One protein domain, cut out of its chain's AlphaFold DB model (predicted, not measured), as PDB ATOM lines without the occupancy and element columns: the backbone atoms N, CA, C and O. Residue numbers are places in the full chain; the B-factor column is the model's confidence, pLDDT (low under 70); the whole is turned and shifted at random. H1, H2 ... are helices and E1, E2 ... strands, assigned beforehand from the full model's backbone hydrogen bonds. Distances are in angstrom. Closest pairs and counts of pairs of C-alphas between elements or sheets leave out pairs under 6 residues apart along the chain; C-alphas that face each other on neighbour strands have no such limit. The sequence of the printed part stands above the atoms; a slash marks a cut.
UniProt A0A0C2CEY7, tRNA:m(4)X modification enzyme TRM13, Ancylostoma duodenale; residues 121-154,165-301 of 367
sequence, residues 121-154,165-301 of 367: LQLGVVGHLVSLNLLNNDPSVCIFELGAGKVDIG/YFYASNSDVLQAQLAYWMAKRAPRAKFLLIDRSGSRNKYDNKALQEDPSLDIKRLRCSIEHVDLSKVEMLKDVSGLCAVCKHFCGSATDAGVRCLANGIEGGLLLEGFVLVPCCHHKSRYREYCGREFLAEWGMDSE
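Overview. This is residues 121 to 154 and 165 to 301 of the 367 residues of the protein "tRNA:m(4)X modification enzyme TRM13" of Ancylostoma duodenale (UniProt A0A0C2CEY7). A twisted sheet of five parallel strands forms the middle layer of three, with H1, H2 and H3 over one face and H4 over the other. After E5 a long stretch leads away to the small helix H5, and residues 292 to 297 stick out from the body. The 171 printed residues hold five named helices and five named strands, in the order H1 E1 H2 E2 H3 E3 E4 H4 E5 H5, and the sheet order is E3 E2 E1 E4 E5. The class is mixed, helices and strands; the whole is compact, with a radius of gyration of the C-alphas of 16.2 A and spans of 52 by 44 by 30 A.

Arrangement. In turn come H1 at residues 125 to 131, E1 at 141 to 145, H2 at 165 to 185, E2 at 190 to 195, H3 at 201 to 210, E3 at 215 to 220, E4 at 239 to 247, H4 at 251 to 264, E5 at 269 to 276 and H5 at 290 to 295. H1 is on the sheet, over E4, at a height of 9.5 A. H1 touches H2, with residues 178 to 182 of H2 alone; the closest C-alphas are those of Val 126 and Met 182, 5.9 A apart. E1 is parallel to E4, with N 144 and O 241 2.8 A apart, and to E2, with N 143 and O 190 2.8 A apart. H2, height 7.6 A, touches H3 with residues 176 to 184 alone, closest at the C-alphas of Ala 176 and Tyr 203, 5.7 A. E2, H3, E3 form a strand-helix-strand unit, two parallel neighbour strands with a helix between, its crossover right-handed; N 191 and O 215 are 2.8 A apart. So do E4, H4, E5, also right-handed, with N 244 and O 273 2.9 A apart. H4, on the opposite face from H1, lies over E4 and E5 at a height of 9.8 A. H5 is not on the sheet, and is apart from H4. Every O i to N i+4 pair is within hydrogen-bond range in H1, H3, H4 and H5; in H2, 9 of 17 are.

Along the chain. H1 begins at C-alpha 125 (241.309, 224.018, 174.682). H2 is 31.7 A long, with a kink of 33 degrees near residue 176. E4 is 22.2 A long, H4 19.7 A and E5 19.0 A. H5 ends at C-alpha 295 (263.171, 219.353, 153.578).

Size, cuts and confidence. The C-alphas farthest apart are those of Gln 209 and Gly 297, 53.5 A. Residues 155 to 164 are not printed; C-alphas 154 and 165 are 9.8 A apart across the cut. The links E3 to E4 and E5 to H5 are long. The mean pLDDT of the printed part is 78.1, with 38 residues under 70, among them 121 to 132 and 165 to 177.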
ATOM      1  N   LEU A 121     244.755 221.954 165.212       27.55
ATOM      2  CA  LEU A 121     244.818 223.415 165.281       27.55
ATOM      3  C   LEU A 121     243.401 224.014 165.467       27.55
ATOM      4  O   LEU A 121     242.560 223.884 164.586       27.55
ATOM      5  N   GLN A 122     243.197 224.732 166.586       31.06
ATOM      6  CA  GLN A 122     242.175 225.775 166.856       31.06
ATOM      7  C   GLN A 122     240.674 225.339 166.960       31.06
ATOM      8  O   GLN A 122     240.143 224.697 166.070       31.06
ATOM      9  N   LEU A 123     239.845 225.676 167.975       35.47
ATOM     10  CA  LEU A 123     239.782 226.865 168.849       35.47
ATOM     11  C   LEU A 123     239.032 226.630 170.190       35.47
ATOM     12  O   LEU A 123     238.160 227.417 170.538       35.47
ATOM     13  N   GLY A 124     239.327 225.603 170.988       45.16
ATOM     14  CA  GLY A 124     238.803 225.503 172.363       45.16
ATOM     15  C   GLY A 124     239.501 224.411 173.144       45.16
ATOM     16  O   GLY A 124     239.478 223.238 172.796       45.16
ATOM     17  N   VAL A 125     240.221 224.839 174.170       51.28
ATOM     18  CA  VAL A 125     241.309 224.018 174.682       51.28
ATOM     19  C   VAL A 125     240.829 223.094 175.794       51.28
ATOM     20  O   VAL A 125     241.088 221.905 175.721       51.28
ATOM     21  N   VAL A 126     240.031 223.602 176.745       44.19
ATOM     22  CA  VAL A 126     239.513 222.830 177.902       44.19
ATOM     23  C   VAL A 126     238.894 221.514 177.476       44.19
ATOM     24  O   VAL A 126     239.078 220.482 178.108       44.19
ATOM     25  N   GLY A 127     238.158 221.580 176.378       44.56
ATOM     26  CA  GLY A 127     237.457 220.453 175.857       44.56
ATOM     27  C   GLY A 127     238.361 219.296 175.466       44.56
ATOM     28  O   GLY A 127     238.193 218.185 175.962       44.56
ATOM     29  N   HIS A 128     239.310 219.581 174.568       54.88
ATOM     30  CA  HIS A 128     240.177 218.580 173.932       54.88
ATOM     31  C   HIS A 128     241.006 217.842 174.976       54.88
ATOM     32  O   HIS A 128     241.277 216.653 174.873       54.88
ATOM     33  N   LEU A 129     241.325 218.554 176.050       55.66
ATOM     34  CA  LEU A 129     242.020 217.994 177.187       55.66
ATOM     35  C   LEU A 129     241.161 217.008 177.984       55.66
ATOM     36  O   LEU A 129     241.695 216.041 178.506       55.66
ATOM     37  N   VAL A 130     239.845 217.220 178.095       52.47
ATOM     38  CA  VAL A 130     238.959 216.290 178.814       52.47
ATOM     39  C   VAL A 130     238.834 214.964 178.065       52.47
ATOM     40  O   VAL A 130     238.854 213.916 178.703       52.47
ATOM     41  N   SER A 131     238.738 214.982 176.735       54.62
ATOM     42  CA  SER A 131     238.573 213.752 175.950       54.62
ATOM     43  C   SER A 131     239.839 212.943 175.771       54.62
ATOM     44  O   SER A 131     239.777 211.718 175.737       54.62
ATOM     45  N   LEU A 132     240.984 213.619 175.713       64.81
ATOM     46  CA  LEU A 132     242.293 212.976 175.726       64.81
ATOM     47  C   LEU A 132     242.759 212.614 177.144       64.81
ATOM     48  O   LEU A 132     243.881 212.151 177.314       64.81
ATOM     49  N   ASN A 133     241.918 212.835 178.165       71.00
ATOM     50  CA  ASN A 133     242.240 212.634 179.581       71.00
ATOM     51  C   ASN A 133     243.476 213.428 180.070       71.00
ATOM     52  O   ASN A 133     244.083 213.086 181.078       71.00
ATOM     53  N   LEU A 134     243.821 214.518 179.379       75.69
ATOM     54  CA  LEU A 134     244.920 215.434 179.701       75.69
ATOM     55  C   LEU A 134     244.530 216.491 180.750       75.69
ATOM     56  O   LEU A 134     245.390 217.056 181.418       75.69
ATOM     57  N   LEU A 135     243.230 216.769 180.927       77.31
ATOM     58  CA  LEU A 135     242.716 217.596 182.030       77.31
ATOM     59  C   LEU A 135     242.371 216.725 183.243       77.31
ATOM     60  O   LEU A 135     241.226 216.701 183.707       77.31
ATOM     61  N   ASN A 136     243.355 215.960 183.711       82.62
ATOM     62  CA  ASN A 136     243.179 215.035 184.819       82.62
ATOM     63  C   ASN A 136     242.979 215.803 186.140       82.62
ATOM     64  O   ASN A 136     243.698 216.750 186.446       82.62
ATOM     65  N   ASN A 137     241.977 215.408 186.930       87.38
ATOM     66  CA  ASN A 137     241.654 216.032 188.216       87.38
ATOM     67  C   ASN A 137     242.447 215.380 189.362       87.38
ATOM     68  O   ASN A 137     241.861 214.870 190.323       87.38
ATOM     69  N   ASP A 138     243.774 215.382 189.240       91.81
ATOM     70  CA  ASP A 138     244.693 214.718 190.164       91.81
ATOM     71  C   ASP A 138     245.758 215.700 190.696       91.81
ATOM     72  O   ASP A 138     246.332 216.452 189.911       91.81
ATOM     73  N   PRO A 139     246.055 215.719 192.009       93.94
ATOM     74  CA  PRO A 139     247.066 216.615 192.584       93.94
ATOM     75  C   PRO A 139     248.507 216.336 192.142       93.94
ATOM     76  O   PRO A 139     249.383 217.175 192.364       93.94
ATOM     77  N   SER A 140     248.772 215.178 191.538       94.56
ATOM     78  CA  SER A 140     250.075 214.839 190.968       94.56
ATOM     79  C   SER A 140     250.297 215.425 189.572       94.56
ATOM     80  O   SER A 140     251.448 215.539 189.160       94.56
ATOM     81  N   VAL A 141     249.255 215.868 188.860       94.19
ATOM     82  CA  VAL A 141     249.417 216.479 187.531       94.19
ATOM     83  C   VAL A 141     249.472 218.003 187.600       94.19
ATOM     84  O   VAL A 141     248.885 218.641 188.481       94.19
ATOM     85  N   CYS A 142     250.158 218.607 186.630       96.12
ATOM     86  CA  CYS A 142     250.159 220.049 186.434       96.12
ATOM     87  C   CYS A 142     249.662 220.437 185.042       96.12
ATOM     88  O   CYS A 142     250.108 219.917 184.019       96.12
ATOM     89  N   ILE A 143     248.754 221.407 185.006       93.50
ATOM     90  CA  ILE A 143     248.277 222.049 183.789       93.50
ATOM     91  C   ILE A 143     249.041 223.358 183.623       93.50
ATOM     92  O   ILE A 143     248.976 224.258 184.465       93.50
ATOM     93  N   PHE A 144     249.762 223.460 182.514       93.06
ATOM     94  CA  PHE A 144     250.621 224.584 182.188       93.06
ATOM     95  C   PHE A 144     249.998 225.456 181.099       93.06
ATOM     96  O   PHE A 144     249.953 225.073 179.933       93.06
ATOM     97  N   GLU A 145     249.529 226.648 181.461       89.62
ATOM     98  CA  GLU A 145     249.036 227.639 180.504       89.62
ATOM     99  C   GLU A 145     250.186 228.562 180.070       89.62
ATOM    100  O   GLU A 145     250.665 229.380 180.859       89.62
ATOM    101  N   LEU A 146     250.612 228.484 178.802       83.25
ATOM    102  CA  LEU A 146     251.772 229.242 178.292       83.25
ATOM    103  C   LEU A 146     251.501 230.747 178.082       83.25
ATOM    104  O   LEU A 146     252.346 231.471 177.547       83.25
ATOM    105  N   GLY A 147     250.330 231.228 178.502       74.56
ATOM    106  CA  GLY A 147     249.859 232.576 178.234       74.56
ATOM    107  C   GLY A 147     249.664 232.837 176.741       74.56
ATOM    108  O   GLY A 147     249.984 232.029 175.870       74.56
ATOM    109  N   ALA A 148     249.141 234.016 176.429       59.03
ATOM    110  CA  ALA A 148     248.990 234.476 175.057       59.03
ATOM    111  C   ALA A 148     249.699 235.812 174.845       59.03
ATOM    112  O   ALA A 148     249.632 236.715 175.692       59.03
ATOM    113  N   GLY A 149     250.340 235.960 173.684       49.22
ATOM    114  CA  GLY A 149     250.812 237.255 173.213       49.22
ATOM    115  C   GLY A 149     249.636 238.223 173.048       49.22
ATOM    116  O   GLY A 149     248.536 237.820 172.671       49.22
ATOM    117  N   LYS A 150     249.860 239.516 173.312       42.81
ATOM    118  CA  LYS A 150     248.901 240.555 172.927       42.81
ATOM    119  C   LYS A 150     248.774 240.522 171.410       42.81
ATOM    120  O   LYS A 150     249.766 240.710 170.705       42.81
ATOM    121  N   VAL A 151     247.568 240.304 170.903       37.53
ATOM    122  CA  VAL A 151     247.259 240.744 169.547       37.53
ATOM    123  C   VAL A 151     247.132 242.261 169.639       37.53
ATOM    124  O   VAL A 151     246.082 242.773 170.020       37.53
ATOM    125  N   ASP A 152     248.208 242.985 169.323       36.69
ATOM    126  CA  ASP A 152     248.079 244.368 168.861       36.69
ATOM    127  C   ASP A 152     247.299 244.311 167.552       36.69
ATOM    128  O   ASP A 152     247.848 244.120 166.468       36.69
ATOM    129  N   ILE A 153     245.985 244.394 167.696       35.25
ATOM    130  CA  ILE A 153     245.007 244.453 166.616       35.25
ATOM    131  C   ILE A 153     244.883 245.906 166.101       35.25
ATOM    132  O   ILE A 153     244.050 246.213 165.257       35.25
ATOM    133  N   GLY A 154     245.738 246.813 166.595       30.20
ATOM    134  CA  GLY A 154     245.671 248.259 166.378       30.20
ATOM    135  C   GLY A 154     245.734 248.721 164.921       30.20
ATOM    136  O   GLY A 154     245.330 249.848 164.660       30.20
ATOM    137  N   TYR A 165     236.262 249.222 169.926       26.62
ATOM    138  CA  TYR A 165     237.173 249.321 171.089       26.62
ATOM    139  C   TYR A 165     236.715 248.479 172.292       26.62
ATOM    140  O   TYR A 165     237.528 248.136 173.145       26.62
ATOM    141  N   PHE A 166     235.430 248.122 172.346       27.58
ATOM    142  CA  PHE A 166     234.874 247.249 173.378       27.58
ATOM    143  C   PHE A 166     235.355 245.788 173.246       27.58
ATOM    144  O   PHE A 166     235.368 245.051 174.228       27.58
ATOM    145  N   TYR A 167     235.806 245.360 172.058       30.38
ATOM    146  CA  TYR A 167     236.179 243.967 171.779       30.38
ATOM    147  C   TYR A 167     237.662 243.649 172.017       30.38
ATOM    148  O   TYR A 167     237.977 242.533 172.423       30.38
ATOM    149  N   ALA A 168     238.570 244.622 171.876       31.86
ATOM    150  CA  ALA A 168     239.985 244.440 172.231       31.86
ATOM    151  C   ALA A 168     240.189 244.255 173.750       31.86
ATOM    152  O   ALA A 168     241.097 243.548 174.171       31.86
ATOM    153  N   SER A 169     239.294 244.804 174.578       33.19
ATOM    154  CA  SER A 169     239.230 244.518 176.018       33.19
ATOM    155  C   SER A 169     238.698 243.119 176.358       33.19
ATOM    156  O   SER A 169     238.823 242.696 177.506       33.19
ATOM    157  N   ASN A 170     238.118 242.386 175.398       34.72
ATOM    158  CA  ASN A 170     237.538 241.062 175.638       34.72
ATOM    159  C   ASN A 170     238.494 239.893 175.341       34.72
ATOM    160  O   ASN A 170     238.272 238.800 175.851       34.72
ATOM    161  N   SER A 171     239.574 240.075 174.575       40.12
ATOM    162  CA  SER A 171     240.545 238.995 174.311       40.12
ATOM    163  C   SER A 171     241.340 238.610 175.567       40.12
ATOM    164  O   SER A 171     241.433 237.425 175.888       40.12
ATOM    165  N   ASP A 172     241.797 239.601 176.340       43.06
ATOM    166  CA  ASP A 172     242.421 239.395 177.658       43.06
ATOM    167  C   ASP A 172     241.446 238.745 178.657       43.06
ATOM    168  O   ASP A 172     241.838 237.931 179.496       43.06
ATOM    169  N   VAL A 173     240.152 239.062 178.533       44.06
ATOM    170  CA  VAL A 173     239.063 238.486 179.335       44.06
ATOM    171  C   VAL A 173     238.781 237.029 178.952       44.06
ATOM    172  O   VAL A 173     238.461 236.230 179.825       44.06
ATOM    173  N   LEU A 174     238.901 236.656 177.678       44.38
ATOM    174  CA  LEU A 174     238.653 235.289 177.200       44.38
ATOM    175  C   LEU A 174     239.830 234.337 177.465       44.38
ATOM    176  O   LEU A 174     239.616 233.131 177.568       44.38
ATOM    177  N   GLN A 175     241.057 234.852 177.571       50.53
ATOM    178  CA  GLN A 175     242.251 234.068 177.917       50.53
ATOM    179  C   GLN A 175     242.322 233.787 179.418       50.53
ATOM    180  O   GLN A 175     242.477 232.640 179.819       50.53
ATOM    181  N   ALA A 176     242.070 234.795 180.257       54.41
ATOM    182  CA  ALA A 176     241.979 234.610 181.706       54.41
ATOM    183  C   ALA A 176     240.787 233.716 182.124       54.41
ATOM    184  O   ALA A 176     240.807 233.087 183.179       54.41
ATOM    185  N   GLN A 177     239.766 233.593 181.265       66.56
ATOM    186  CA  GLN A 177     238.701 232.603 181.426       66.56
ATOM    187  C   GLN A 177     239.170 231.161 181.195       66.56
ATOM    188  O   GLN A 177     238.599 230.261 181.798       66.56
ATOM    189  N   LEU A 178     240.185 230.917 180.358       74.06
ATOM    190  CA  LEU A 178     240.638 229.557 180.062       74.06
ATOM    191  C   LEU A 178     241.157 228.866 181.328       74.06
ATOM    192  O   LEU A 178     240.641 227.815 181.693       74.06
ATOM    193  N   ALA A 179     242.108 229.495 182.024       80.62
ATOM    194  CA  ALA A 179     242.635 228.995 183.292       80.62
ATOM    195  C   ALA A 179     241.526 228.802 184.339       80.62
ATOM    196  O   ALA A 179     241.445 227.747 184.958       80.62
ATOM    197  N   TYR A 180     240.615 229.772 184.466       81.50
ATOM    198  CA  TYR A 180     239.461 229.681 185.367       81.50
ATOM    199  C   TYR A 180     238.564 228.464 185.072       81.50
ATOM    200  O   TYR A 180     238.184 227.739 185.991       81.50
ATOM    201  N   TRP A 181     238.231 228.200 183.805       79.81
ATOM    202  CA  TRP A 181     237.382 227.061 183.437       79.81
ATOM    203  C   TRP A 181     238.099 225.718 183.593       79.81
ATOM    204  O   TRP A 181     237.473 224.750 184.023       79.81
ATOM    205  N   MET A 182     239.402 225.655 183.296       84.75
ATOM    206  CA  MET A 182     240.206 224.455 183.554       84.75
ATOM    207  C   MET A 182     240.280 224.156 185.056       84.75
ATOM    208  O   MET A 182     240.027 223.021 185.450       84.75
ATOM    209  N   ALA A 183     240.507 225.179 185.885       87.12
ATOM    210  CA  ALA A 183     240.520 225.064 187.342       87.12
ATOM    211  C   ALA A 183     239.182 224.573 187.902       87.12
ATOM    212  O   ALA A 183     239.156 223.675 188.732       87.12
ATOM    213  N   LYS A 184     238.050 225.056 187.380       82.12
ATOM    214  CA  LYS A 184     236.736 224.521 187.769       82.12
ATOM    215  C   LYS A 184     236.526 223.059 187.399       82.12
ATOM    216  O   LYS A 184     235.800 222.351 188.092       82.12
ATOM    217  N   ARG A 185     237.091 222.613 186.276       81.44
ATOM    218  CA  ARG A 185     236.894 221.249 185.775       81.44
ATOM    219  C   ARG A 185     237.831 220.237 186.436       81.44
ATOM    220  O   ARG A 185     237.431 219.080 186.589       81.44
ATOM    221  N   ALA A 186     239.033 220.664 186.804       85.94
ATOM    222  CA  ALA A 186     240.053 219.865 187.471       85.94
ATOM    223  C   ALA A 186     240.599 220.598 188.715       85.94
ATOM    224  O   ALA A 186     241.776 220.951 188.747       85.94
ATOM    225  N   PRO A 187     239.764 220.846 189.743       92.56
ATOM    226  CA  PRO A 187     240.140 221.669 190.897       92.56
ATOM    227  C   PRO A 187     241.259 221.076 191.760       92.56
ATOM    228  O   PRO A 187     241.901 221.796 192.516       92.56
ATOM    229  N   ARG A 188     241.512 219.768 191.656       94.31
ATOM    230  CA  ARG A 188     242.587 219.093 192.390       94.31
ATOM    231  C   ARG A 188     243.939 219.189 191.692       94.31
ATOM    232  O   ARG A 188     244.930 218.867 192.331       94.31
ATOM    233  N   ALA A 189     243.980 219.563 190.415       95.00
ATOM    234  CA  ALA A 189     245.224 219.683 189.665       95.00
ATOM    235  C   ALA A 189     245.991 220.956 190.039       95.00
ATOM    236  O   ALA A 189     245.411 221.941 190.503       95.00
ATOM    237  N   LYS A 190     247.300 220.954 189.780       96.50
ATOM    238  CA  LYS A 190     248.140 222.150 189.909       96.50
ATOM    239  C   LYS A 190     248.066 222.980 188.632       96.50
ATOM    240  O   LYS A 190     248.135 222.432 187.535       96.50
ATOM    241  N   PHE A 191     248.013 224.300 188.748       93.88
ATOM    242  CA  PHE A 191     247.942 225.213 187.606       93.88
ATOM    243  C   PHE A 191     249.134 226.159 187.586       93.88
ATOM    244  O   PHE A 191     249.234 227.074 188.407       93.88
ATOM    245  N   LEU A 192     250.002 225.989 186.592       94.00
ATOM    246  CA  LEU A 192     251.090 226.915 186.311       94.00
ATOM    247  C   LEU A 192     250.687 227.826 185.152       94.00
ATOM    248  O   LEU A 192     250.492 227.368 184.031       94.00
ATOM    249  N   LEU A 193     250.572 229.123 185.407       91.12
ATOM    250  CA  LEU A 193     250.127 230.101 184.414       91.12
ATOM    251  C   LEU A 193     251.267 231.071 184.095       91.12
ATOM    252  O   LEU A 193     251.895 231.604 185.009       91.12
ATOM    253  N   ILE A 194     251.522 231.359 182.822       87.62
ATOM    254  CA  ILE A 194     252.532 232.345 182.407       87.62
ATOM    255  C   ILE A 194     251.852 233.575 181.832       87.62
ATOM    256  O   ILE A 194     250.922 233.487 181.037       87.62
ATOM    257  N   ASP A 195     252.334 234.753 182.208       81.88
ATOM    258  CA  ASP A 195     251.980 235.982 181.509       81.88
ATOM    259  C   ASP A 195     253.140 236.976 181.545       81.88
ATOM    260  O   ASP A 195     253.872 237.077 182.526       81.88
ATOM    261  N   ARG A 196     253.269 237.786 180.497       76.25
ATOM    262  CA  ARG A 196     254.192 238.926 180.491       76.25
ATOM    263  C   ARG A 196     253.695 240.071 181.376       76.25
ATOM    264  O   ARG A 196     254.496 240.902 181.792       76.25
ATOM    265  N   SER A 197     252.388 240.149 181.642       68.94
ATOM    266  CA  SER A 197     251.748 241.274 182.335       68.94
ATOM    267  C   SER A 197     250.825 240.838 183.480       68.94
ATOM    268  O   SER A 197     250.421 239.687 183.582       68.94
ATOM    269  N   GLY A 198     250.493 241.768 184.384       60.31
ATOM    270  CA  GLY A 198     249.649 241.500 185.559       60.31
ATOM    271  C   GLY A 198     248.146 241.733 185.363       60.31
ATOM    272  O   GLY A 198     247.404 241.662 186.342       60.31
ATOM    273  N   SER A 199     247.683 242.054 184.149       58.69
ATOM    274  CA  SER A 199     246.279 242.421 183.884       58.69
ATOM    275  C   SER A 199     245.294 241.257 184.047       58.69
ATOM    276  O   SER A 199     244.094 241.494 184.191       58.69
ATOM    277  N   ARG A 200     245.781 240.009 184.060       63.53
ATOM    278  CA  ARG A 200     244.952 238.792 184.027       63.53
ATOM    279  C   ARG A 200     244.628 238.181 185.395       63.53
ATOM    280  O   ARG A 200     243.784 237.297 185.473       63.53
ATOM    281  N   ASN A 201     245.165 238.739 186.483       70.31
ATOM    282  CA  ASN A 201     244.939 238.262 187.856       70.31
ATOM    283  C   ASN A 201     243.461 238.271 188.310       70.31
ATOM    284  O   ASN A 201     243.122 237.654 189.316       70.31
ATOM    285  N   LYS A 202     242.567 238.989 187.614       71.81
ATOM    286  CA  LYS A 202     241.153 239.110 188.006       71.81
ATOM    287  C   LYS A 202     240.437 237.755 188.056       71.81
ATOM    288  O   LYS A 202     239.647 237.535 188.968       71.81
ATOM    289  N   TYR A 203     240.679 236.880 187.079       75.00
ATOM    290  CA  TYR A 203     239.981 235.593 186.990       75.00
ATOM    291  C   TYR A 203     240.617 234.515 187.862       75.00
ATOM    292  O   TYR A 203     239.880 233.705 188.410       75.00
ATOM    293  N   ASP A 204     241.932 234.574 188.077       82.62
ATOM    294  CA  ASP A 204     242.613 233.736 189.070       82.62
ATOM    295  C   ASP A 204     242.051 234.026 190.469       82.62
ATOM    296  O   ASP A 204     241.626 233.122 191.178       82.62
ATOM    297  N   ASN A 205     241.951 235.314 190.826       84.44
ATOM    298  CA  ASN A 205     241.370 235.743 192.097       84.44
ATOM    299  C   ASN A 205     239.908 235.316 192.224       84.44
ATOM    300  O   ASN A 205     239.483 234.920 193.301       84.44
ATOM    301  N   LYS A 206     239.135 235.393 191.135       85.25
ATOM    302  CA  LYS A 206     237.753 234.909 191.123       85.25
ATOM    303  C   LYS A 206     237.693 233.395 191.356       85.25
ATOM    304  O   LYS A 206     236.877 232.960 192.156       85.25
ATOM    305  N   ALA A 207     238.545 232.615 190.688       86.31
ATOM    306  CA  ALA A 207     238.621 231.167 190.884       86.31
ATOM    307  C   ALA A 207     238.921 230.836 192.351       86.31
ATOM    308  O   ALA A 207     238.174 230.090 192.963       86.31
ATOM    309  N   LEU A 208     239.940 231.480 192.929       90.44
ATOM    310  CA  LEU A 208     240.351 231.292 194.325       90.44
ATOM    311  C   LEU A 208     239.315 231.791 195.345       90.44
ATOM    312  O   LEU A 208     239.241 231.274 196.452       90.44
ATOM    313  N   GLN A 209     238.516 232.804 195.001       92.44
ATOM    314  CA  GLN A 209     237.396 233.250 195.838       92.44
ATOM    315  C   GLN A 209     236.262 232.225 195.870       92.44
ATOM    316  O   GLN A 209     235.622 232.060 196.904       92.44
ATOM    317  N   GLU A 210     235.989 231.579 194.737       91.88
ATOM    318  CA  GLU A 210     234.951 230.555 194.624       91.88
ATOM    319  C   GLU A 210     235.414 229.204 195.190       91.88
ATOM    320  O   GLU A 210     234.615 228.495 195.796       91.88
ATOM    321  N   ASP A 211     236.696 228.876 195.027       92.62
ATOM    322  CA  ASP A 211     237.340 227.684 195.566       92.62
ATOM    323  C   ASP A 211     238.758 228.020 196.078       92.62
ATOM    324  O   ASP A 211     239.726 228.030 195.310       92.62
ATOM    325  N   PRO A 212     238.905 228.287 197.388       95.38
ATOM    326  CA  PRO A 212     240.201 228.582 197.999       95.38
ATOM    327  C   PRO A 212     241.187 227.408 198.017       95.38
ATOM    328  O   PRO A 212     242.335 227.608 198.409       95.38
ATOM    329  N   SER A 213     240.758 226.192 197.654       95.19
ATOM    330  CA  SER A 213     241.617 225.002 197.648       95.19
ATOM    331  C   SER A 213     242.440 224.839 196.367       95.19
ATOM    332  O   SER A 213     243.355 224.016 196.340       95.19
ATOM    333  N   LEU A 214     242.148 225.631 195.328       95.00
ATOM    334  CA  LEU A 214     242.851 225.580 194.048       95.00
ATOM    335  C   LEU A 214     244.343 225.915 194.200       95.00
ATOM    336  O   LEU A 214     244.705 226.956 194.752       95.00
ATOM    337  N   ASP A 215     245.208 225.092 193.608       94.69
ATOM    338  CA  ASP A 215     246.650 225.348 193.543       94.69
ATOM    339  C   ASP A 215     247.012 226.056 192.228       94.69
ATOM    340  O   ASP A 215     247.347 225.430 191.221       94.69
ATOM    341  N   ILE A 216     246.881 227.387 192.216       92.50
ATOM    342  CA  ILE A 216     247.169 228.231 191.047       92.50
ATOM    343  C   ILE A 216     248.387 229.114 191.315       92.50
ATOM    344  O   ILE A 216     248.378 229.973 192.200       92.50
ATOM    345  N   LYS A 217     249.411 228.997 190.463       91.62
ATOM    346  CA  LYS A 217     250.601 229.851 190.480       91.62
ATOM    347  C   LYS A 217     250.804 230.531 189.135       91.62
ATOM    348  O   LYS A 217     251.018 229.881 188.116       91.62
ATOM    349  N   ARG A 218     250.821 231.866 189.139       88.75
ATOM    350  CA  ARG A 218     251.139 232.667 187.951       88.75
ATOM    351  C   ARG A 218     252.571 233.193 187.998       88.75
ATOM    352  O   ARG A 218     252.912 233.962 188.897       88.75
ATOM    353  N   LEU A 219     253.390 232.850 187.007       88.44
ATOM    354  CA  LEU A 219     254.699 233.466 186.797       88.44
ATOM    355  C   LEU A 219     254.568 234.656 185.847       88.44
ATOM    356  O   LEU A 219     254.007 234.560 184.754       88.44
ATOM    357  N   ARG A 220     255.100 235.800 186.283       86.94
ATOM    358  CA  ARG A 220     255.149 237.026 185.485       86.94
ATOM    359  C   ARG A 220     256.482 237.122 184.760       86.94
ATOM    360  O   ARG A 220     257.427 237.719 185.268       86.94
ATOM    361  N   CYS A 221     256.554 236.517 183.589       84.38
ATOM    362  CA  CYS A 221     257.744 236.500 182.755       84.38
ATOM    363  C   CYS A 221     257.369 236.250 181.294       84.38
ATOM    364  O   CYS A 221     256.290 235.756 180.971       84.38
ATOM    365  N   SER A 222     258.273 236.611 180.389       85.44
ATOM    366  CA  SER A 222     258.154 236.193 178.993       85.44
ATOM    367  C   SER A 222     258.423 234.697 178.887       85.44
ATOM    368  O   SER A 222     259.374 234.219 179.502       85.44
ATOM    369  N   ILE A 223     257.604 233.980 178.109       86.81
ATOM    370  CA  ILE A 223     257.741 232.527 177.908       86.81
ATOM    371  C   ILE A 223     259.124 232.153 177.356       86.81
ATOM    372  O   ILE A 223     259.653 231.102 177.687       86.81
ATOM    373  N   GLU A 224     259.757 233.061 176.608       85.62
ATOM    374  CA  GLU A 224     261.110 232.897 176.059       85.62
ATOM    375  C   GLU A 224     262.218 232.780 177.122       85.62
ATOM    376  O   GLU A 224     263.312 232.320 176.811       85.62
ATOM    377  N   HIS A 225     261.942 233.200 178.361       87.62
ATOM    378  CA  HIS A 225     262.876 233.144 179.488       87.62
ATOM    379  C   HIS A 225     262.455 232.115 180.545       87.62
ATOM    380  O   HIS A 225     263.070 232.049 181.610       87.62
ATOM    381  N   VAL A 226     261.378 231.362 180.300       89.88
ATOM    382  CA  VAL A 226     260.915 230.339 181.237       89.88
ATOM    383  C   VAL A 226     261.799 229.111 181.102       89.88
ATOM    384  O   VAL A 226     261.959 228.550 180.023       89.88
ATOM    385  N   ASP A 227     262.340 228.693 182.237       89.62
ATOM    386  CA  ASP A 227     263.057 227.440 182.399       89.62
ATOM    387  C   ASP A 227     262.244 226.568 183.359       89.62
ATOM    388  O   ASP A 227     262.209 226.831 184.566       89.62
ATOM    389  N   LEU A 228     261.535 225.578 182.808       91.62
ATOM    390  CA  LEU A 228     260.621 224.728 183.574       91.62
ATOM    391  C   LEU A 228     261.350 223.914 184.650       91.62
ATOM    392  O   LEU A 228     260.772 223.679 185.709       91.62
ATOM    393  N   SER A 229     262.632 223.588 184.443       86.75
ATOM    394  CA  SER A 229     263.448 222.865 185.430       86.75
ATOM    395  C   SER A 229     263.641 223.648 186.738       86.75
ATOM    396  O   SER A 229     263.875 223.072 187.799       86.75
ATOM    397  N   LYS A 230     263.505 224.979 186.684       89.25
ATOM    398  CA  LYS A 230     263.654 225.877 187.839       89.25
ATOM    399  C   LYS A 230     262.333 226.185 188.540       89.25
ATOM    400  O   LYS A 230     262.321 226.927 189.525       89.25
ATOM    401  N   VAL A 231     261.205 225.670 188.048       92.12
ATOM    402  CA  VAL A 231     259.889 225.957 188.623       92.12
ATOM    403  C   VAL A 231     259.576 224.958 189.734       92.12
ATOM    404  O   VAL A 231     259.202 223.824 189.473       92.12
ATOM    405  N   GLU A 232     259.648 225.413 190.989       91.19
ATOM    406  CA  GLU A 232     259.468 224.565 192.185       91.19
ATOM    407  C   GLU A 232     258.201 223.692 192.168       91.19
ATOM    408  O   GLU A 232     258.243 222.529 192.547       91.19
ATOM    409  N   MET A 233     257.081 224.238 191.681       92.81
ATOM    410  CA  MET A 233     255.790 223.535 191.615       92.81
ATOM    411  C   MET A 233     255.841 222.270 190.743       92.81
ATOM    412  O   MET A 233     255.021 221.375 190.937       92.81
ATOM    413  N   LEU A 234     256.788 222.203 189.803       94.00
ATOM    414  CA  LEU A 234     256.935 221.113 188.842       94.00
ATOM    415  C   LEU A 234     257.878 219.999 189.318       94.00
ATOM    416  O   LEU A 234     258.036 219.019 188.604       94.00
ATOM    417  N   LYS A 235     258.517 220.108 190.491       88.81
ATOM    418  CA  LYS A 235     259.443 219.058 190.960       88.81
ATOM    419  C   LYS A 235     258.743 217.752 191.333       88.81
ATOM    420  O   LYS A 235     259.294 216.683 191.108       88.81
ATOM    421  N   ASP A 236     257.525 217.853 191.861       87.00
ATOM    422  CA  ASP A 236     256.752 216.722 192.385       87.00
ATOM    423  C   ASP A 236     255.496 216.451 191.543       87.00
ATOM    424  O   ASP A 236     254.422 216.168 192.085       87.00
ATOM    425  N   VAL A 237     255.580 216.641 190.223       94.12
ATOM    426  CA  VAL A 237     254.464 216.350 189.312       94.12
ATOM    427  C   VAL A 237     254.764 215.089 188.517       94.12
ATOM    428  O   VAL A 237     255.863 214.926 187.996       94.12
ATOM    429  N   SER A 238     253.791 214.187 188.427       93.69
ATOM    430  CA  SER A 238     253.901 212.958 187.639       93.69
ATOM    431  C   SER A 238     253.665 213.195 186.153       93.69
ATOM    432  O   SER A 238     254.048 212.358 185.347       93.69
ATOM    433  N   GLY A 239     253.040 214.320 185.797       92.75
ATOM    434  CA  GLY A 239     252.678 214.651 184.429       92.75
ATOM    435  C   GLY A 239     252.399 216.137 184.244       92.75
ATOM    436  O   GLY A 239     251.917 216.826 185.151       92.75
ATOM    437  N   LEU A 240     252.723 216.631 183.055       93.56
ATOM    438  CA  LEU A 240     252.495 217.996 182.611       93.56
ATOM    439  C   LEU A 240     251.608 217.981 181.366       93.56
ATOM    440  O   LEU A 240     251.916 217.302 180.388       93.56
ATOM    441  N   CYS A 241     250.557 218.794 181.367       91.69
ATOM    442  CA  CYS A 241     249.762 219.077 180.180       91.69
ATOM    443  C   CYS A 241     249.896 220.555 179.806       91.69
ATOM    444  O   CYS A 241     249.535 221.434 180.591       91.69
ATOM    445  N   ALA A 242     250.365 220.845 178.594       90.69
ATOM    446  CA  ALA A 242     250.592 222.214 178.142       90.69
ATOM    447  C   ALA A 242     249.443 222.760 177.283       90.69
ATOM    448  O   ALA A 242     248.900 222.088 176.411       90.69
ATOM    449  N   VAL A 243     249.066 224.012 177.514       84.81
ATOM    450  CA  VAL A 243     247.860 224.621 176.955       84.81
ATOM    451  C   VAL A 243     248.138 226.045 176.508       84.81
ATOM    452  O   VAL A 243     248.573 226.884 177.294       84.81
ATOM    453  N   CYS A 244     247.811 226.362 175.257       79.81
ATOM    454  CA  CYS A 244     247.826 227.739 174.783       79.81
ATOM    455  C   CYS A 244     246.651 228.060 173.856       79.81
ATOM    456  O   CYS A 244     246.283 227.275 172.982       79.81
ATOM    457  N   LYS A 245     246.103 229.272 174.006       72.50
ATOM    458  CA  LYS A 245     245.141 229.882 173.086       72.50
ATOM    459  C   LYS A 245     245.698 231.200 172.551       72.50
ATOM    460  O   LYS A 245     246.044 232.068 173.344       72.50
ATOM    461  N   HIS A 246     245.671 231.396 171.232       69.25
ATOM    462  CA  HIS A 246     246.249 232.568 170.558       69.25
ATOM    463  C   HIS A 246     247.765 232.671 170.752       69.25
ATOM    464  O   HIS A 246     248.288 233.689 171.216       69.25
ATOM    465  N   PHE A 247     248.475 231.599 170.409       71.56
ATOM    466  CA  PHE A 247     249.928 231.609 170.445       71.56
ATOM    467  C   PHE A 247     250.465 232.402 169.247       71.56
ATOM    468  O   PHE A 247     250.267 232.051 168.084       71.56
ATOM    469  N   CYS A 248     251.014 233.583 169.516       73.00
ATOM    470  CA  CYS A 248     251.243 234.591 168.481       73.00
ATOM    471  C   CYS A 248     252.699 234.608 168.014       73.00
ATOM    472  O   CYS A 248     253.588 234.907 168.812       73.00
ATOM    473  N   GLY A 249     252.920 234.410 166.710       77.44
ATOM    474  CA  GLY A 249     254.234 234.547 166.072       77.44
ATOM    475  C   GLY A 249     255.302 233.730 166.797       77.44
ATOM    476  O   GLY A 249     255.045 232.587 167.172       77.44
ATOM    477  N   SER A 250     256.436 234.368 167.096       80.38
ATOM    478  CA  SER A 250     257.572 233.760 167.808       80.38
ATOM    479  C   SER A 250     257.263 233.229 169.213       80.38
ATOM    480  O   SER A 250     258.067 232.488 169.777       80.38
ATOM    481  N   ALA A 251     256.125 233.602 169.818       81.88
ATOM    482  CA  ALA A 251     255.722 233.015 171.094       81.88
ATOM    483  C   ALA A 251     255.482 231.508 170.951       81.88
ATOM    484  O   ALA A 251     255.775 230.773 171.889       81.88
ATOM    485  N   THR A 252     255.028 231.060 169.774       82.81
ATOM    486  CA  THR A 252     254.847 229.640 169.459       82.81
ATOM    487  C   THR A 252     256.144 228.870 169.621       82.81
ATOM    488  O   THR A 252     256.216 227.940 170.422       82.81
ATOM    489  N   ASP A 253     257.194 229.327 168.949       86.56
ATOM    490  CA  ASP A 253     258.504 228.687 168.988       86.56
ATOM    491  C   ASP A 253     259.162 228.796 170.368       86.56
ATOM    492  O   ASP A 253     259.830 227.870 170.826       86.56
ATOM    493  N   ALA A 254     258.968 229.920 171.065       87.81
ATOM    494  CA  ALA A 254     259.421 230.078 172.445       87.81
ATOM    495  C   ALA A 254     258.716 229.098 173.399       87.81
ATOM    496  O   ALA A 254     259.352 228.559 174.299       87.81
ATOM    497  N   GLY A 255     257.429 228.828 173.181       89.25
ATOM    498  CA  GLY A 255     256.679 227.815 173.914       89.25
ATOM    499  C   GLY A 255     257.159 226.404 173.663       89.25
ATOM    500  O   GLY A 255     257.400 225.676 174.618       89.25
ATOM    501  N   VAL A 256     257.331 226.032 172.393       87.75
ATOM    502  CA  VAL A 256     257.841 224.704 172.022       87.75
ATOM    503  C   VAL A 256     259.215 224.473 172.649       87.75
ATOM    504  O   VAL A 256     259.420 223.448 173.291       87.75
ATOM    505  N   ARG A 257     260.123 225.457 172.578       88.69
ATOM    506  CA  ARG A 257     261.433 225.384 173.251       88.69
ATOM    507  C   ARG A 257     261.315 225.292 174.771       88.69
ATOM    508  O   ARG A 257     262.043 224.527 175.388       88.69
ATOM    509  N   CYS A 258     260.396 226.039 175.379       92.06
ATOM    510  CA  CYS A 258     260.131 225.962 176.815       92.06
ATOM    511  C   CYS A 258     259.689 224.547 177.236       92.06
ATOM    512  O   CYS A 258     260.208 224.012 178.214       92.06
ATOM    513  N   LEU A 259     258.795 223.915 176.467       92.00
ATOM    514  CA  LEU A 259     258.367 222.534 176.705       92.00
ATOM    515  C   LEU A 259     259.505 221.532 176.485       92.00
ATOM    516  O   LEU A 259     259.696 220.658 177.326       92.00
ATOM    517  N   ALA A 260     260.283 221.690 175.410       90.25
ATOM    518  CA  ALA A 260     261.445 220.848 175.126       90.25
ATOM    519  C   ALA A 260     262.471 220.893 176.271       90.25
ATOM    520  O   ALA A 260     262.862 219.846 176.776       90.25
ATOM    521  N   ASN A 261     262.799 222.089 176.774       90.38
ATOM    522  CA  ASN A 261     263.670 222.254 177.943       90.38
ATOM    523  C   ASN A 261     263.104 221.559 179.193       90.38
ATOM    524  O   ASN A 261     263.854 221.042 180.016       90.38
ATOM    525  N   GLY A 262     261.778 221.554 179.361       91.56
ATOM    526  CA  GLY A 262     261.121 220.822 180.444       91.56
ATOM    527  C   GLY A 262     261.312 219.312 180.332       91.56
ATOM    528  O   GLY A 262     261.654 218.672 181.323       91.56
ATOM    529  N   ILE A 263     261.139 218.763 179.127       92.38
ATOM    530  CA  ILE A 263     261.351 217.338 178.834       92.38
ATOM    531  C   ILE A 263     262.817 216.955 179.067       92.38
ATOM    532  O   ILE A 263     263.089 215.977 179.758       92.38
ATOM    533  N   GLU A 264     263.765 217.748 178.561       91.06
ATOM    534  CA  GLU A 264     265.202 217.550 178.810       91.06
ATOM    535  C   GLU A 264     265.544 217.623 180.305       91.06
ATOM    536  O   GLU A 264     266.405 216.890 180.790       91.06
ATOM    537  N   GLY A 265     264.826 218.464 181.053       89.50
ATOM    538  CA  GLY A 265     264.905 218.568 182.508       89.50
ATOM    539  C   GLY A 265     264.231 217.428 183.281       89.50
ATOM    540  O   GLY A 265     264.236 217.465 184.511       89.50
ATOM    541  N   GLY A 266     263.657 216.430 182.599       92.06
ATOM    542  CA  GLY A 266     263.046 215.245 183.204       92.06
ATOM    543  C   GLY A 266     261.538 215.333 183.459       92.06
ATOM    544  O   GLY A 266     260.989 214.438 184.100       92.06
ATOM    545  N   LEU A 267     260.847 216.372 182.976       93.44
ATOM    546  CA  LEU A 267     259.388 216.456 183.082       93.44
ATOM    547  C   LEU A 267     258.709 215.525 182.074       93.44
ATOM    548  O   LEU A 267     259.037 215.521 180.887       93.44
ATOM    549  N   LEU A 268     257.686 214.798 182.529       93.25
ATOM    550  CA  LEU A 268     256.814 214.035 181.643       93.25
ATOM    551  C   LEU A 268     255.757 214.961 181.028       93.25
ATOM    552  O   LEU A 268     254.806 215.354 181.701       93.25
ATOM    553  N   LEU A 269     255.901 215.295 179.746       90.25
ATOM    554  CA  LEU A 269     254.849 215.971 178.985       90.25
ATOM    555  C   LEU A 269     253.833 214.930 178.491       90.25
ATOM    556  O   LEU A 269     254.094 214.227 177.519       90.25
ATOM    557  N   GLU A 270     252.676 214.839 179.148       88.31
ATOM    558  CA  GLU A 270     251.594 213.908 178.776       88.31
ATOM    559  C   GLU A 270     250.920 214.315 177.462       88.31
ATOM    560  O   GLU A 270     250.434 213.478 176.704       88.31
ATOM    561  N   GLY A 271     250.902 215.617 177.179       84.00
ATOM    562  CA  GLY A 271     250.360 216.156 175.945       84.00
ATOM    563  C   GLY A 271     250.345 217.676 175.928       84.00
ATOM    564  O   GLY A 271     250.597 218.351 176.932       84.00
ATOM    565  N   PHE A 272     250.038 218.233 174.760       84.56
ATOM    566  CA  PHE A 272     249.874 219.668 174.601       84.56
ATOM    567  C   PHE A 272     248.757 220.017 173.623       84.56
ATOM    568  O   PHE A 272     248.467 219.285 172.680       84.56
ATOM    569  N   VAL A 273     248.164 221.191 173.821       78.50
ATOM    570  CA  VAL A 273     247.244 221.819 172.872       78.50
ATOM    571  C   VAL A 273     247.744 223.226 172.589       78.50
ATOM    572  O   VAL A 273     247.643 224.121 173.433       78.50
ATOM    573  N   LEU A 274     248.288 223.420 171.387       76.75
ATOM    574  CA  LEU A 274     248.781 224.710 170.918       76.75
ATOM    575  C   LEU A 274     247.868 225.239 169.820       76.75
ATOM    576  O   LEU A 274     247.580 224.564 168.837       76.75
ATOM    577  N   VAL A 275     247.421 226.477 169.995       74.62
ATOM    578  CA  VAL A 275     246.507 227.148 169.070       74.62
ATOM    579  C   VAL A 275     247.187 228.415 168.544       74.62
ATOM    580  O   VAL A 275     246.943 229.511 169.077       74.62
ATOM    581  N   PRO A 276     248.116 228.279 167.580       72.94
ATOM    582  CA  PRO A 276     248.836 229.409 167.022       72.94
ATOM    583  C   PRO A 276     247.960 230.195 166.037       72.94
ATOM    584  O   PRO A 276     247.128 229.623 165.343       72.94
ATOM    585  N   CYS A 277     248.105 231.525 165.989       69.56
ATOM    586  CA  CYS A 277     247.208 232.360 165.168       69.56
ATOM    587  C   CYS A 277     247.869 233.502 164.384       69.56
ATOM    588  O   CYS A 277     247.355 233.904 163.345       69.56
ATOM    589  N   CYS A 278     248.991 234.057 164.847       74.50
ATOM    590  CA  CYS A 278     249.644 235.203 164.193       74.50
ATOM    591  C   CYS A 278     250.929 234.788 163.469       74.50
ATOM    592  O   CYS A 278     251.985 235.362 163.725       74.50
ATOM    593  N   HIS A 279     250.850 233.790 162.587       77.94
ATOM    594  CA  HIS A 279     252.025 233.249 161.892       77.94
ATOM    595  C   HIS A 279     252.766 234.292 161.040       77.94
ATOM    596  O   HIS A 279     253.992 234.255 160.982       77.94
ATOM    597  N   HIS A 280     252.068 235.298 160.504       78.31
ATOM    598  CA  HIS A 280     252.677 236.446 159.815       78.31
ATOM    599  C   HIS A 280     253.645 237.267 160.699       78.31
ATOM    600  O   HIS A 280     254.508 237.979 160.182       78.31
ATOM    601  N   LYS A 281     253.539 237.166 162.036       78.12
ATOM    602  CA  LYS A 281     254.453 237.812 163.001       78.12
ATOM    603  C   LYS A 281     255.642 236.933 163.406       78.12
ATOM    604  O   LYS A 281     256.434 237.360 164.242       78.12
ATOM    605  N   SER A 282     255.755 235.715 162.881       83.31
ATOM    606  CA  SER A 282     256.881 234.823 163.187       83.31
ATOM    607  C   SER A 282     258.175 235.382 162.602       83.31
ATOM    608  O   SER A 282     258.157 236.084 161.591       83.31
ATOM    609  N   ARG A 283     259.309 235.075 163.230       85.25
ATOM    610  CA  ARG A 283     260.636 235.515 162.783       85.25
ATOM    611  C   ARG A 283     261.462 234.304 162.382       85.25
ATOM    612  O   ARG A 283     261.553 233.362 163.162       85.25
ATOM    613  N   TYR A 284     262.104 234.356 161.215       88.50
ATOM    614  CA  TYR A 284     262.814 233.202 160.654       88.50
ATOM    615  C   TYR A 284     263.861 232.624 161.617       88.50
ATOM    616  O   TYR A 284     263.858 231.429 161.911       88.50
ATOM    617  N   ARG A 285     264.679 233.497 162.225       88.00
ATOM    618  CA  ARG A 285     265.706 233.088 163.200       88.00
ATOM    619  C   ARG A 285     265.142 232.321 164.406       88.00
ATOM    620  O   ARG A 285     265.854 231.548 165.039       88.00
ATOM    621  N   GLU A 286     263.897 232.606 164.779       84.69
ATOM    622  CA  GLU A 286     263.240 232.069 165.975       84.69
ATOM    623  C   GLU A 286     262.382 230.845 165.662       84.69
ATOM    624  O   GLU A 286     262.039 230.123 166.594       84.69
ATOM    625  N   TYR A 287     262.080 230.597 164.385       88.69
ATOM    626  CA  TYR A 287     261.231 229.498 163.951       88.69
ATOM    627  C   TYR A 287     261.882 228.144 164.254       88.69
ATOM    628  O   TYR A 287     263.024 227.908 163.853       88.69
ATOM    629  N   CYS A 288     261.186 227.258 164.966       86.56
ATOM    630  CA  CYS A 288     261.732 225.957 165.360       86.56
ATOM    631  C   CYS A 288     261.678 224.919 164.230       86.56
ATOM    632  O   CYS A 288     262.488 224.001 164.217       86.56
ATOM    633  N   GLY A 289     260.780 225.080 163.255       87.50
ATOM    634  CA  GLY A 289     260.586 224.142 162.143       87.50
ATOM    635  C   GLY A 289     261.501 224.365 160.934       87.50
ATOM    636  O   GLY A 289     261.086 224.080 159.817       87.50
ATOM    637  N   ARG A 290     262.707 224.928 161.099       90.50
ATOM    638  CA  ARG A 290     263.588 225.229 159.949       90.50
ATOM    639  C   ARG A 290     264.061 223.984 159.204       90.50
ATOM    640  O   ARG A 290     264.189 224.044 157.991       90.50
ATOM    641  N   GLU A 291     264.291 222.879 159.908       91.62
ATOM    642  CA  GLU A 291     264.662 221.601 159.281       91.62
ATOM    643  C   GLU A 291     263.537 221.103 158.369       91.62
ATOM    644  O   GLU A 291     263.779 220.820 157.202       91.62
ATOM    645  N   PHE A 292     262.293 221.151 158.853       90.56
ATOM    646  CA  PHE A 292     261.114 220.865 158.039       90.56
ATOM    647  C   PHE A 292     261.023 221.791 156.819       90.56
ATOM    648  O   PHE A 292     260.780 221.337 155.708       90.56
ATOM    649  N   LEU A 293     261.259 223.098 156.980       92.56
ATOM    650  CA  LEU A 293     261.273 224.003 155.828       92.56
ATOM    651  C   LEU A 293     262.373 223.645 154.822       92.56
ATOM    652  O   LEU A 293     262.120 223.704 153.622       92.56
ATOM    653  N   ALA A 294     263.554 223.238 155.287       94.31
ATOM    654  CA  ALA A 294     264.652 222.809 154.427       94.31
ATOM    655  C   ALA A 294     264.326 221.534 153.644       94.31
ATOM    656  O   ALA A 294     264.610 221.472 152.449       94.31
ATOM    657  N   GLU A 295     263.656 220.561 154.264       94.88
ATOM    658  CA  GLU A 295     263.171 219.353 153.578       94.88
ATOM    659  C   GLU A 295     262.244 219.683 152.397       94.88
ATOM    660  O   GLU A 295     262.267 219.001 151.372       94.88
ATOM    661  N   TRP A 296     261.480 220.773 152.506       95.06
ATOM    662  CA  TRP A 296     260.577 221.262 151.460       95.06
ATOM    663  C   TRP A 296     261.175 222.373 150.579       95.06
ATOM    664  O   TRP A 296     260.473 222.948 149.743       95.06
ATOM    665  N   GLY A 297     262.469 222.671 150.735       94.44
ATOM    666  CA  GLY A 297     263.183 223.689 149.961       94.44
ATOM    667  C   GLY A 297     262.702 225.122 150.214       94.44
ATOM    668  O   GLY A 297     262.678 225.919 149.280       94.44
ATOM    669  N   MET A 298     262.255 225.430 151.433       94.06
ATOM    670  CA  MET A 298     261.775 226.743 151.895       94.06
ATOM    671  C   MET A 298     262.668 227.324 153.015       94.06
ATOM    672  O   MET A 298     262.174 227.924 153.971       94.06
ATOM    673  N   ASP A 299     263.982 227.105 152.952       92.69
ATOM    674  CA  ASP A 299     264.963 227.415 154.005       92.69
ATOM    675  C   ASP A 299     265.674 228.767 153.856       92.69
ATOM    676  O   ASP A 299     266.585 229.081 154.632       92.69
ATOM    677  N   SER A 300     265.271 229.611 152.910       91.19
ATOM    678  CA  SER A 300     265.797 230.975 152.833       91.19
ATOM    679  C   SER A 300     264.967 231.969 153.660       91.19
ATOM    680  O   SER A 300     263.780 231.769 153.932       91.19
ATOM    681  N   GLU A 301     265.581 233.091 154.061       88.56
ATOM    682  CA  GLU A 301     264.838 234.203 154.680       88.56
ATOM    683  C   GLU A 301     263.753 234.765 153.751       88.56
ATOM    684  O   GLU A 301     262.712 235.217 154.234       88.56
TER     685      GLU A 301